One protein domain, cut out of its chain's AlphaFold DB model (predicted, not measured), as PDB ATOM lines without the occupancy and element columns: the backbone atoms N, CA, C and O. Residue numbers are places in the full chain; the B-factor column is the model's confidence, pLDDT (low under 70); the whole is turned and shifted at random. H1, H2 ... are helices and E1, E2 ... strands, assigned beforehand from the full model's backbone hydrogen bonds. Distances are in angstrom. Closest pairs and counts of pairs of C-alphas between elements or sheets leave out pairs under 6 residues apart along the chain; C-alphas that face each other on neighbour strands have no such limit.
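This is residues 76 to 157 of the 212 residues of the protein "BED-type domain-containing protein" of Cannabis sativa (UniProt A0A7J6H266). A long twisted hairpin of two strands, E1 and E2, reaches out to one end of the domain; at its base the short strand E3 adds a third strand and the helix H2 packs loosely there. At the opposite end the helix H4 sticks out as an arm, its residues 147 to 157 standing free, with the short H3 between H2 and H4 along the chain. The printed part has 82 residues, with four named helices and three named strands in the order H1, E1, E2, E3, H2, H3, H4. The sheet's order is E1, E2, E3, antiparallel throughout, and the class is mixed, helices and strands. The whole is loose, with a radius of gyration of the C-alphas of 15.2 A, and elongated, spanning 49 by 25 by 19 A.

H1, residues 76 to 79, is on the sheet of E1, residues 80 to 88, E2, residues 94 to 102, and E3, residues 108 to 110, but only grazes it with residues 77 to 79. The three strands form a meander, each the antiparallel neighbour of the one before. E1 and E2 are a hairpin at 152 degrees between directions, with N 83 and O 99 2.8 A apart, within hydrogen-bond range. E1 bends by 60 degrees at residue 84 and E2 by 57 degrees at residue 98. E2 and E3 are a hairpin at 117 degrees, with N 100 and O 109 2.8 A apart, within hydrogen-bond range. H2, residues 118 to 128, is on the sheet over E2, at a height over the sheet of 10.4 A. H1 and H2 only just touch, with 3 pairs of C-alphas within 8 A; the closest C-alphas are those of Ile 76 and Trp 122, 6.7 A apart. H2 touches H3, residues 135 to 138, where the closest C-alphas, of Glu 126 and Asn 135, are 5.4 A apart. H3 is close to but not clearly touching H4, residues 143 to 157; their closest C-alphas, of Val 138 and Met 146, are 7.5 A apart. H2 and H4 are apart. In H2 every O i to N i+4 pair is within hydrogen-bond range, in H4 10 of 11; H1 and H3 are too short for such a pair.

H1 begins at C-alpha 76, (212.085, 203.549, 208.438). E1 is 22.1 A long, E2 22.4 A, H2 14.7 A and H4 22.2 A; H4 ends at C-alpha 157, (216.592, 212.147, 224.342).

The C-alphas farthest apart are those of Gly 92 and Gln 156, 51.4 A. The printed part has no cut and no long link. Mean pLDDT of the printed part is 75.5, with residues 113 to 115 and 133 to 157 under 70.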
ATOM      1  N   ILE A  76     212.568 203.337 209.808       85.31
ATOM      2  CA  ILE A  76     212.085 203.549 208.438       85.31
ATOM      3  C   ILE A  76     210.569 203.371 208.300       85.31
ATOM      4  O   ILE A  76     209.979 203.993 207.425       85.31
ATOM      5  N   TRP A  77     209.938 202.539 209.135       87.88
ATOM      6  CA  TRP A  77     208.499 202.284 209.060       87.88
ATOM      7  C   TRP A  77     207.651 203.491 209.468       87.88
ATOM      8  O   TRP A  77     206.521 203.576 209.010       87.88
ATOM      9  N   ASP A  78     208.196 204.467 210.198       87.94
ATOM     10  CA  ASP A  78     207.473 205.693 210.575       87.94
ATOM     11  C   ASP A  78     207.146 206.580 209.355       87.94
ATOM     12  O   ASP A  78     206.262 207.435 209.384       87.94
ATOM     13  N   HIS A  79     207.829 206.339 208.233       87.75
ATOM     14  CA  HIS A  79     207.641 207.046 206.965       87.75
ATOM     15  C   HIS A  79     206.724 206.314 205.973       87.75
ATOM     16  O   HIS A  79     206.528 206.789 204.846       87.75
ATOM     17  N   PHE A  80     206.193 205.151 206.360       90.25
ATOM     18  CA  PHE A  80     205.334 204.329 205.515       90.25
ATOM     19  C   PHE A  80     204.074 203.901 206.262       90.25
ATOM     20  O   PHE A  80     204.109 203.511 207.424       90.25
ATOM     21  N   THR A  81     202.953 203.896 205.558       92.00
ATOM     22  CA  THR A  81     201.681 203.364 206.044       92.00
ATOM     23  C   THR A  81     201.448 201.978 205.460       92.00
ATOM     24  O   THR A  81     201.693 201.728 204.279       92.00
ATOM     25  N   ILE A  82     201.006 201.036 206.295       91.00
ATOM     26  CA  ILE A  82     200.660 199.691 205.828       91.00
ATOM     27  C   ILE A  82     199.211 199.720 205.357       91.00
ATOM     28  O   ILE A  82     198.291 199.866 206.158       91.00
ATOM     29  N   VAL A  83     199.021 199.561 204.053       90.06
ATOM     30  CA  VAL A  83     197.717 199.527 203.397       90.06
ATOM     31  C   VAL A  83     197.501 198.133 202.828       90.06
ATOM     32  O   VAL A  83     198.381 197.564 202.180       90.06
ATOM     33  N   LYS A  84     196.320 197.563 203.053       90.06
ATOM     34  CA  LYS A  84     195.927 196.313 202.404       90.06
ATOM     35  C   LYS A  84     195.372 196.639 201.023       90.06
ATOM     36  O   LYS A  84     194.412 197.397 200.908       90.06
ATOM     37  N   LYS A  85     196.001 196.114 199.972       85.44
ATOM     38  CA  LYS A  85     195.551 196.294 198.584       85.44
ATOM     39  C   LYS A  85     195.331 194.934 197.937       85.44
ATOM     40  O   LYS A  85     196.107 194.003 198.162       85.44
ATOM     41  N   MET A  86     194.289 194.839 197.114       86.00
ATOM     42  CA  MET A  86     194.066 193.681 196.252       86.00
ATOM     43  C   MET A  86     195.117 193.690 195.145       86.00
ATOM     44  O   MET A  86     195.231 194.645 194.379       86.00
ATOM     45  N   VAL A  87     195.927 192.640 195.088       82.44
ATOM     46  CA  VAL A  87     196.963 192.465 194.073       82.44
ATOM     47  C   VAL A  87     196.621 191.218 193.278       82.44
ATOM     48  O   VAL A  87     196.346 190.168 193.856       82.44
ATOM     49  N   LYS A  88     196.690 191.306 191.949       83.62
ATOM     50  CA  LYS A  88     196.593 190.120 191.095       83.62
ATOM     51  C   LYS A  88     197.808 189.228 191.336       83.62
ATOM     52  O   LYS A  88     198.939 189.602 191.027       83.62
ATOM     53  N   GLY A  89     197.568 188.065 191.931       78.94
ATOM     54  CA  GLY A  89     198.571 187.024 192.084       78.94
ATOM     55  C   GLY A  89     198.924 186.392 190.736       78.94
ATOM     56  O   GLY A  89     198.208 186.548 189.747       78.94
ATOM     57  N   ALA A  90     200.006 185.613 190.708       76.69
ATOM     58  CA  ALA A  90     200.446 184.888 189.509       76.69
ATOM     59  C   ALA A  90     199.371 183.936 188.943       76.69
ATOM     60  O   ALA A  90     199.366 183.634 187.756       76.69
ATOM     61  N   ASN A  91     198.424 183.518 189.787       78.94
ATOM     62  CA  ASN A  91     197.318 182.631 189.429       78.94
ATOM     63  C   ASN A  91     196.095 183.384 188.865       78.94
ATOM     64  O   ASN A  91     195.020 182.799 188.756       78.94
ATOM     65  N   GLY A  92     196.208 184.692 188.605       80.56
ATOM     66  CA  GLY A  92     195.107 185.541 188.133       80.56
ATOM     67  C   GLY A  92     194.036 185.855 189.186       80.56
ATOM     68  O   GLY A  92     193.132 186.640 188.914       80.56
ATOM     69  N   LYS A  93     194.141 185.280 190.390       82.56
ATOM     70  CA  LYS A  93     193.267 185.586 191.527       82.56
ATOM     71  C   LYS A  93     193.723 186.864 192.219       82.56
ATOM     72  O   LYS A  93     194.922 187.084 192.402       82.56
ATOM     73  N   GLU A  94     192.762 187.692 192.602       84.62
ATOM     74  CA  GLU A  94     193.012 188.845 193.459       84.62
ATOM     75  C   GLU A  94     193.221 188.360 194.891       84.62
ATOM     76  O   GLU A  94     192.391 187.649 195.454       84.62
ATOM     77  N   GLU A  95     194.373 188.702 195.453       85.69
ATOM     78  CA  GLU A  95     194.730 188.392 196.828       85.69
ATOM     79  C   GLU A  95     194.967 189.698 197.577       85.69
ATOM     80  O   GLU A  95     195.674 190.591 197.097       85.69
ATOM     81  N   GLU A  96     194.399 189.801 198.774       86.00
ATOM     82  CA  GLU A  96     194.672 190.913 199.671       86.00
ATOM     83  C   GLU A  96     196.099 190.772 200.214       86.00
ATOM     84  O   GLU A  96     196.437 189.788 200.876       86.00
ATOM     85  N   ARG A  97     196.963 191.745 199.910       85.81
ATOM     86  CA  ARG A  97     198.349 191.766 200.388       85.81
ATOM     87  C   ARG A  97     198.658 193.069 201.103       85.81
ATOM     88  O   ARG A  97     198.228 194.145 200.685       85.81
ATOM     89  N   GLU A  98     199.454 192.963 202.162       88.88
ATOM     90  CA  GLU A  98     199.992 194.124 202.865       88.88
ATOM     91  C   GLU A  98     201.016 194.840 201.975       88.88
ATOM     92  O   GLU A  98     202.041 194.283 201.559       88.88
ATOM     93  N   ARG A  99     200.739 196.106 201.677       90.06
ATOM     94  CA  ARG A  99     201.629 197.011 200.957       90.06
ATOM     95  C   ARG A  99     202.057 198.135 201.887       90.06
ATOM     96  O   ARG A  99     201.292 198.583 202.728       90.06
ATOM     97  N   ALA A 100     203.298 198.566 201.742       91.06
ATOM     98  CA  ALA A 100     203.836 199.731 202.419       91.06
ATOM     99  C   ALA A 100     203.746 200.915 201.455       91.06
ATOM    100  O   ALA A 100     204.454 200.936 200.447       91.06
ATOM    101  N   GLN A 101     202.871 201.869 201.742       92.06
ATOM    102  CA  GLN A 101     202.723 203.090 200.965       92.06
ATOM    103  C   GLN A 101     203.565 204.196 201.597       92.06
ATOM    104  O   GLN A 101     203.546 204.391 202.810       92.06
ATOM    105  N   CYS A 102     204.364 204.897 200.796       92.31
ATOM    106  CA  CYS A 102     205.158 206.015 201.298       92.31
ATOM    107  C   CYS A 102     204.259 207.212 201.627       92.31
ATOM    108  O   CYS A 102     203.498 207.649 200.770       92.31
ATOM    109  N   ASN A 103     204.427 207.811 202.808       91.38
ATOM    110  CA  ASN A 103     203.599 208.943 203.249       91.38
ATOM    111  C   ASN A 103     203.853 210.248 202.471       91.38
ATOM    112  O   ASN A 103     203.105 211.205 202.625       91.38
ATOM    113  N   TYR A 104     204.921 210.307 201.670       89.12
ATOM    114  CA  TYR A 104     205.343 211.524 200.968       89.12
ATOM    115  C   TYR A 104     205.152 211.444 199.453       89.12
ATOM    116  O   TYR A 104     204.761 212.417 198.831       89.12
ATOM    117  N   CYS A 105     205.487 210.311 198.827       88.06
ATOM    118  CA  CYS A 105     205.375 210.144 197.372       88.06
ATOM    119  C   CYS A 105     204.301 209.140 196.957       88.06
ATOM    120  O   CYS A 105     204.228 208.810 195.777       88.06
ATOM    121  N   GLU A 106     203.548 208.601 197.922       88.56
ATOM    122  CA  GLU A 106     202.479 207.611 197.725       88.56
ATOM    123  C   GLU A 106     202.911 206.334 196.989       88.56
ATOM    124  O   GLU A 106     202.077 205.514 196.611       88.56
ATOM    125  N   ALA A 107     204.219 206.127 196.821       89.12
ATOM    126  CA  ALA A 107     204.763 204.961 196.151       89.12
ATOM    127  C   ALA A 107     204.479 203.688 196.956       89.12
ATOM    128  O   ALA A 107     204.738 203.628 198.162       89.12
ATOM    129  N   ASP A 108     204.001 202.662 196.253       89.69
ATOM    130  CA  ASP A 108     203.620 201.379 196.828       89.69
ATOM    131  C   ASP A 108     204.772 200.368 196.793       89.69
ATOM    132  O   ASP A 108     205.332 200.045 195.744       89.69
ATOM    133  N   TYR A 109     205.073 199.790 197.952       89.00
ATOM    134  CA  TYR A 109     206.067 198.736 198.133       89.00
ATOM    135  C   TYR A 109     205.433 197.486 198.739       89.00
ATOM    136  O   TYR A 109     204.397 197.544 199.394       89.00
ATOM    137  N   ALA A 110     206.028 196.313 198.518       87.88
ATOM    138  CA  ALA A 110     205.605 195.115 199.243       87.88
ATOM    139  C   ALA A 110     206.055 195.214 200.709       87.88
ATOM    140  O   ALA A 110     207.223 195.504 200.964       87.88
ATOM    141  N   ALA A 111     205.153 194.955 201.662       83.88
ATOM    142  CA  ALA A 111     205.492 194.921 203.090       83.88
ATOM    143  C   ALA A 111     206.125 193.578 203.523       83.88
ATOM    144  O   ALA A 111     206.486 193.400 204.693       83.88
ATOM    145  N   ASP A 112     206.259 192.640 202.580       76.44
ATOM    146  CA  ASP A 112     206.812 191.307 202.791       76.44
ATOM    147  C   ASP A 112     208.335 191.363 202.954       76.44
ATOM    148  O   ASP A 112     209.096 191.552 201.997       76.44
ATOM    149  N   SER A 113     208.792 191.090 204.176       65.69
ATOM    150  CA  SER A 113     210.211 191.094 204.555       65.69
ATOM    151  C   SER A 113     211.084 190.116 203.760       65.69
ATOM    152  O   SER A 113     212.306 190.260 203.751       65.69
ATOM    153  N   LYS A 114     210.483 189.127 203.079       69.12
ATOM    154  CA  LYS A 114     211.207 188.121 202.289       69.12
ATOM    155  C   LYS A 114     211.789 188.692 200.990       69.12
ATOM    156  O   LYS A 114     212.891 188.301 200.618       69.12
ATOM    157  N   ASN A 115     211.086 189.626 200.344       65.25
ATOM    158  CA  ASN A 115     211.466 190.149 199.025       65.25
ATOM    159  C   ASN A 115     211.736 191.662 199.035       65.25
ATOM    160  O   ASN A 115     212.534 192.145 198.237       65.25
ATOM    161  N   CYS A 116     211.108 192.417 199.939       72.88
ATOM    162  CA  CYS A 116     211.267 193.865 200.051       72.88
ATOM    163  C   CYS A 116     211.627 194.220 201.494       72.88
ATOM    164  O   CYS A 116     210.774 194.455 202.344       72.88
ATOM    165  N   GLY A 117     212.929 194.204 201.778       80.19
ATOM    166  CA  GLY A 117     213.448 194.575 203.088       80.19
ATOM    167  C   GLY A 117     213.430 196.091 203.338       80.19
ATOM    168  O   GLY A 117     213.232 196.881 202.408       80.19
ATOM    169  N   PRO A 118     213.738 196.514 204.577       83.38
ATOM    170  CA  PRO A 118     213.813 197.927 204.951       83.38
ATOM    171  C   PRO A 118     214.821 198.725 204.110       83.38
ATOM    172  O   PRO A 118     214.644 199.922 203.919       83.38
ATOM    173  N   SER A 119     215.846 198.085 203.538       84.75
ATOM    174  CA  SER A 119     216.811 198.737 202.644       84.75
ATOM    175  C   SER A 119     216.184 199.291 201.358       84.75
ATOM    176  O   SER A 119     216.626 200.326 200.860       84.75
ATOM    177  N   THR A 120     215.144 198.646 200.824       87.31
ATOM    178  CA  THR A 120     214.409 199.150 199.653       87.31
ATOM    179  C   THR A 120     213.609 200.401 200.012       87.31
ATOM    180  O   THR A 120     213.607 201.364 199.245       87.31
ATOM    181  N   LEU A 121     212.991 200.409 201.197       88.06
ATOM    182  CA  LEU A 121     212.258 201.555 201.738       88.06
ATOM    183  C   LEU A 121     213.203 202.745 201.974       88.06
ATOM    184  O   LEU A 121     212.915 203.856 201.536       88.06
ATOM    185  N   TRP A 122     214.387 202.492 202.543       87.25
ATOM    186  CA  TRP A 122     215.451 203.495 202.672       87.25
ATOM    187  C   TRP A 122     215.861 204.083 201.321       87.25
ATOM    188  O   TRP A 122     215.909 205.299 201.163       87.25
ATOM    189  N   ARG A 123     216.087 203.228 200.316       87.00
ATOM    190  CA  ARG A 123     216.451 203.670 198.962       87.00
ATOM    191  C   ARG A 123     215.363 204.540 198.324       87.00
ATOM    192  O   ARG A 123     215.688 205.429 197.536       87.00
ATOM    193  N   ASN A 124     214.087 204.281 198.631       87.88
ATOM    194  CA  ASN A 124     212.987 205.131 198.183       87.88
ATOM    195  C   ASN A 124     213.105 206.535 198.777       87.88
ATOM    196  O   ASN A 124     213.121 207.498 198.018       87.88
ATOM    197  N   ILE A 125     213.235 206.646 200.101       86.38
ATOM    198  CA  ILE A 125     213.346 207.943 200.783       86.38
ATOM    199  C   ILE A 125     214.557 208.735 200.286       86.38
ATOM    200  O   ILE A 125     214.438 209.920 199.993       86.38
ATOM    201  N   GLU A 126     215.696 208.066 200.140       83.06
ATOM    202  CA  GLU A 126     216.962 208.692 199.767       83.06
ATOM    203  C   GLU A 126     216.998 209.180 198.314       83.06
ATOM    204  O   GLU A 126     217.459 210.284 198.045       83.06
ATOM    205  N   HIS A 127     216.542 208.365 197.356       80.25
ATOM    206  CA  HIS A 127     216.791 208.646 195.936       80.25
ATOM    207  C   HIS A 127     215.534 208.913 195.112       80.25
ATOM    208  O   HIS A 127     215.610 209.580 194.081       80.25
ATOM    209  N   LYS A 128     214.384 208.354 195.500       82.62
ATOM    210  CA  LYS A 128     213.159 208.409 194.685       82.62
ATOM    211  C   LYS A 128     212.158 209.431 195.214       82.62
ATOM    212  O   LYS A 128     211.457 210.069 194.432       82.62
ATOM    213  N   CYS A 129     212.102 209.613 196.527       84.50
ATOM    214  CA  CYS A 129     211.123 210.463 197.173       84.50
ATOM    215  C   CYS A 129     211.587 211.923 197.203       84.50
ATOM    216  O   CYS A 129     212.279 212.359 198.119       84.50
ATOM    217  N   LYS A 130     211.193 212.706 196.194       79.56
ATOM    218  CA  LYS A 130     211.517 214.145 196.110       79.56
ATOM    219  C   LYS A 130     210.782 215.002 197.146       79.56
ATOM    220  O   LYS A 130     211.254 216.081 197.475       79.56
ATOM    221  N   GLN A 131     209.644 214.522 197.642       77.88
ATOM    222  CA  GLN A 131     208.807 215.237 198.610       77.88
ATOM    223  C   GLN A 131     209.211 214.971 200.068       77.88
ATOM    224  O   GLN A 131     208.678 215.599 200.977       77.88
ATOM    225  N   CYS A 132     210.142 214.044 200.316       74.81
ATOM    226  CA  CYS A 132     210.589 213.779 201.674       74.81
ATOM    227  C   CYS A 132     211.511 214.913 202.158       74.81
ATOM    228  O   CYS A 132     212.536 215.162 201.515       74.81
ATOM    229  N   PRO A 133     211.227 215.547 203.312       68.19
ATOM    230  CA  PRO A 133     212.070 216.611 203.860       68.19
ATOM    231  C   PRO A 133     213.484 216.126 204.219       68.19
ATOM    232  O   PRO A 133     214.409 216.928 204.289       68.19
ATOM    233  N   PHE A 134     213.678 214.812 204.384       65.12
ATOM    234  CA  PHE A 134     214.987 214.208 204.635       65.12
ATOM    235  C   PHE A 134     215.841 214.037 203.373       65.12
ATOM    236  O   PHE A 134     217.043 213.841 203.501       65.12
ATOM    237  N   ASN A 135     215.288 214.131 202.159       59.78
ATOM    238  CA  ASN A 135     216.058 213.914 200.925       59.78
ATOM    239  C   ASN A 135     217.218 214.926 200.789       59.78
ATOM    240  O   ASN A 135     218.344 214.561 200.457       59.78
ATOM    241  N   THR A 136     216.987 216.186 201.165       55.47
ATOM    242  CA  THR A 136     218.037 217.220 201.192       55.47
ATOM    243  C   THR A 136     219.097 216.973 202.272       55.47
ATOM    244  O   THR A 136     220.242 217.391 202.099       55.47
ATOM    245  N   TYR A 137     218.742 216.276 203.358       55.06
ATOM    246  CA  TYR A 137     219.651 215.863 204.432       55.06
ATOM    247  C   TYR A 137     220.495 214.644 204.018       55.06
ATOM    248  O   TYR A 137     221.713 214.656 204.180       55.06
ATOM    249  N   VAL A 138     219.886 213.630 203.387       55.62
ATOM    250  CA  VAL A 138     220.588 212.411 202.940       55.62
ATOM    251  C   VAL A 138     221.565 212.694 201.797       55.62
ATOM    252  O   VAL A 138     222.642 212.111 201.748       55.62
ATOM    253  N   GLN A 139     221.251 213.627 200.892       56.88
ATOM    254  CA  GLN A 139     222.197 214.025 199.839       56.88
ATOM    255  C   GLN A 139     223.488 214.648 200.393       56.88
ATOM    256  O   GLN A 139     224.526 214.578 199.736       56.88
ATOM    257  N   LYS A 140     223.438 215.250 201.588       56.41
ATOM    258  CA  LYS A 140     224.590 215.897 202.233       56.41
ATOM    259  C   LYS A 140     225.369 214.965 203.164       56.41
ATOM    260  O   LYS A 140     226.548 215.210 203.393       56.41
ATOM    261  N   HIS A 141     224.747 213.897 203.663       54.12
ATOM    262  CA  HIS A 141     225.359 212.971 204.615       54.12
ATOM    263  C   HIS A 141     225.366 211.544 204.058       54.12
ATOM    264  O   HIS A 141     224.324 210.939 203.820       54.12
ATOM    265  N   THR A 142     226.562 210.981 203.859       53.94
ATOM    266  CA  THR A 142     226.736 209.590 203.421       53.94
ATOM    267  C   THR A 142     226.005 208.622 204.361       53.94
ATOM    268  O   THR A 142     225.898 208.858 205.562       53.94
ATOM    269  N   LYS A 143     225.516 207.494 203.822       55.25
ATOM    270  CA  LYS A 143     224.677 206.479 204.508       55.25
ATOM    271  C   LYS A 143     225.127 206.067 205.914       55.25
ATOM    272  O   LYS A 143     224.297 205.656 206.718       55.25
ATOM    273  N   GLN A 144     226.425 206.144 206.193       54.69
ATOM    274  CA  GLN A 144     226.995 205.812 207.498       54.69
ATOM    275  C   GLN A 144     226.701 206.883 208.562       54.69
ATOM    276  O   GLN A 144     226.472 206.525 209.713       54.69
ATOM    277  N   GLY A 145     226.614 208.162 208.180       54.19
ATOM    278  CA  GLY A 145     226.295 209.266 209.091       54.19
ATOM    279  C   GLY A 145     224.864 209.200 209.621       54.19
ATOM    280  O   GLY A 145     224.643 209.363 210.810       54.19
ATOM    281  N   MET A 146     223.888 208.837 208.782       56.59
ATOM    282  CA  MET A 146     222.479 208.818 209.206       56.59
ATOM    283  C   MET A 146     222.137 207.710 210.209       56.59
ATOM    284  O   MET A 146     221.287 207.911 211.072       56.59
ATOM    285  N   ILE A 147     222.773 206.538 210.101       58.91
ATOM    286  CA  ILE A 147     222.570 205.447 211.069       58.91
ATOM    287  C   ILE A 147     223.192 205.822 212.419       58.91
ATOM    288  O   ILE A 147     222.606 205.516 213.455       58.91
ATOM    289  N   PHE A 148     224.342 206.503 212.407       50.25
ATOM    290  CA  PHE A 148     225.014 206.957 213.621       50.25
ATOM    291  C   PHE A 148     224.265 208.118 214.289       50.25
ATOM    292  O   PHE A 148     223.961 208.018 215.470       50.25
ATOM    293  N   ASP A 149     223.869 209.149 213.540       54.56
ATOM    294  CA  ASP A 149     223.178 210.331 214.079       54.56
ATOM    295  C   ASP A 149     221.785 210.001 214.626       54.56
ATOM    296  O   ASP A 149     221.360 210.538 215.646       54.56
ATOM    297  N   TYR A 150     221.060 209.083 213.978       54.59
ATOM    298  CA  TYR A 150     219.765 208.632 214.490       54.59
ATOM    299  C   TYR A 150     219.922 207.826 215.787       54.59
ATOM    300  O   TYR A 150     219.099 207.960 216.693       54.59
ATOM    301  N   PHE A 151     220.994 207.029 215.900       47.62
ATOM    302  CA  PHE A 151     221.328 206.258 217.101       47.62
ATOM    303  C   PHE A 151     221.835 207.146 218.251       47.62
ATOM    304  O   PHE A 151     221.447 206.939 219.396       47.62
ATOM    305  N   THR A 152     222.654 208.165 217.981       48.78
ATOM    306  CA  THR A 152     223.166 209.080 219.018       48.78
ATOM    307  C   THR A 152     222.111 210.069 219.499       48.78
ATOM    308  O   THR A 152     222.064 210.372 220.690       48.78
ATOM    309  N   LYS A 153     221.199 210.511 218.625       55.16
ATOM    310  CA  LYS A 153     220.078 211.374 219.016       55.16
ATOM    311  C   LYS A 153     219.086 210.663 219.942       55.16
ATOM    312  O   LYS A 153     218.615 211.257 220.905       55.16
ATOM    313  N   THR A 154     218.849 209.363 219.735       50.22
ATOM    314  CA  THR A 154     218.037 208.562 220.672       50.22
ATOM    315  C   THR A 154     218.702 208.384 222.042       50.22
ATOM    316  O   THR A 154     217.997 208.205 223.034       50.22
ATOM    317  N   ILE A 155     220.034 208.475 222.129       53.84
ATOM    318  CA  ILE A 155     220.780 208.444 223.401       53.84
ATOM    319  C   ILE A 155     220.726 209.798 224.127       53.84
ATOM    320  O   ILE A 155     220.785 209.824 225.346       53.84
ATOM    321  N   GLN A 156     220.591 210.921 223.414       51.41
ATOM    322  CA  GLN A 156     220.438 212.240 224.046       51.41
ATOM    323  C   GLN A 156     219.025 212.487 224.591       51.41
ATOM    324  O   GLN A 156     218.889 213.108 225.641       51.41
ATOM    325  N   ASP A 157     217.991 211.983 223.911       49.00
ATOM    326  CA  ASP A 157     216.592 212.147 224.342       49.00
ATOM    327  C   ASP A 157     216.174 211.111 225.406       49.00
ATOM    328  O   ASP A 157     215.173 211.290 226.102       49.00
TER     329      ASP A 157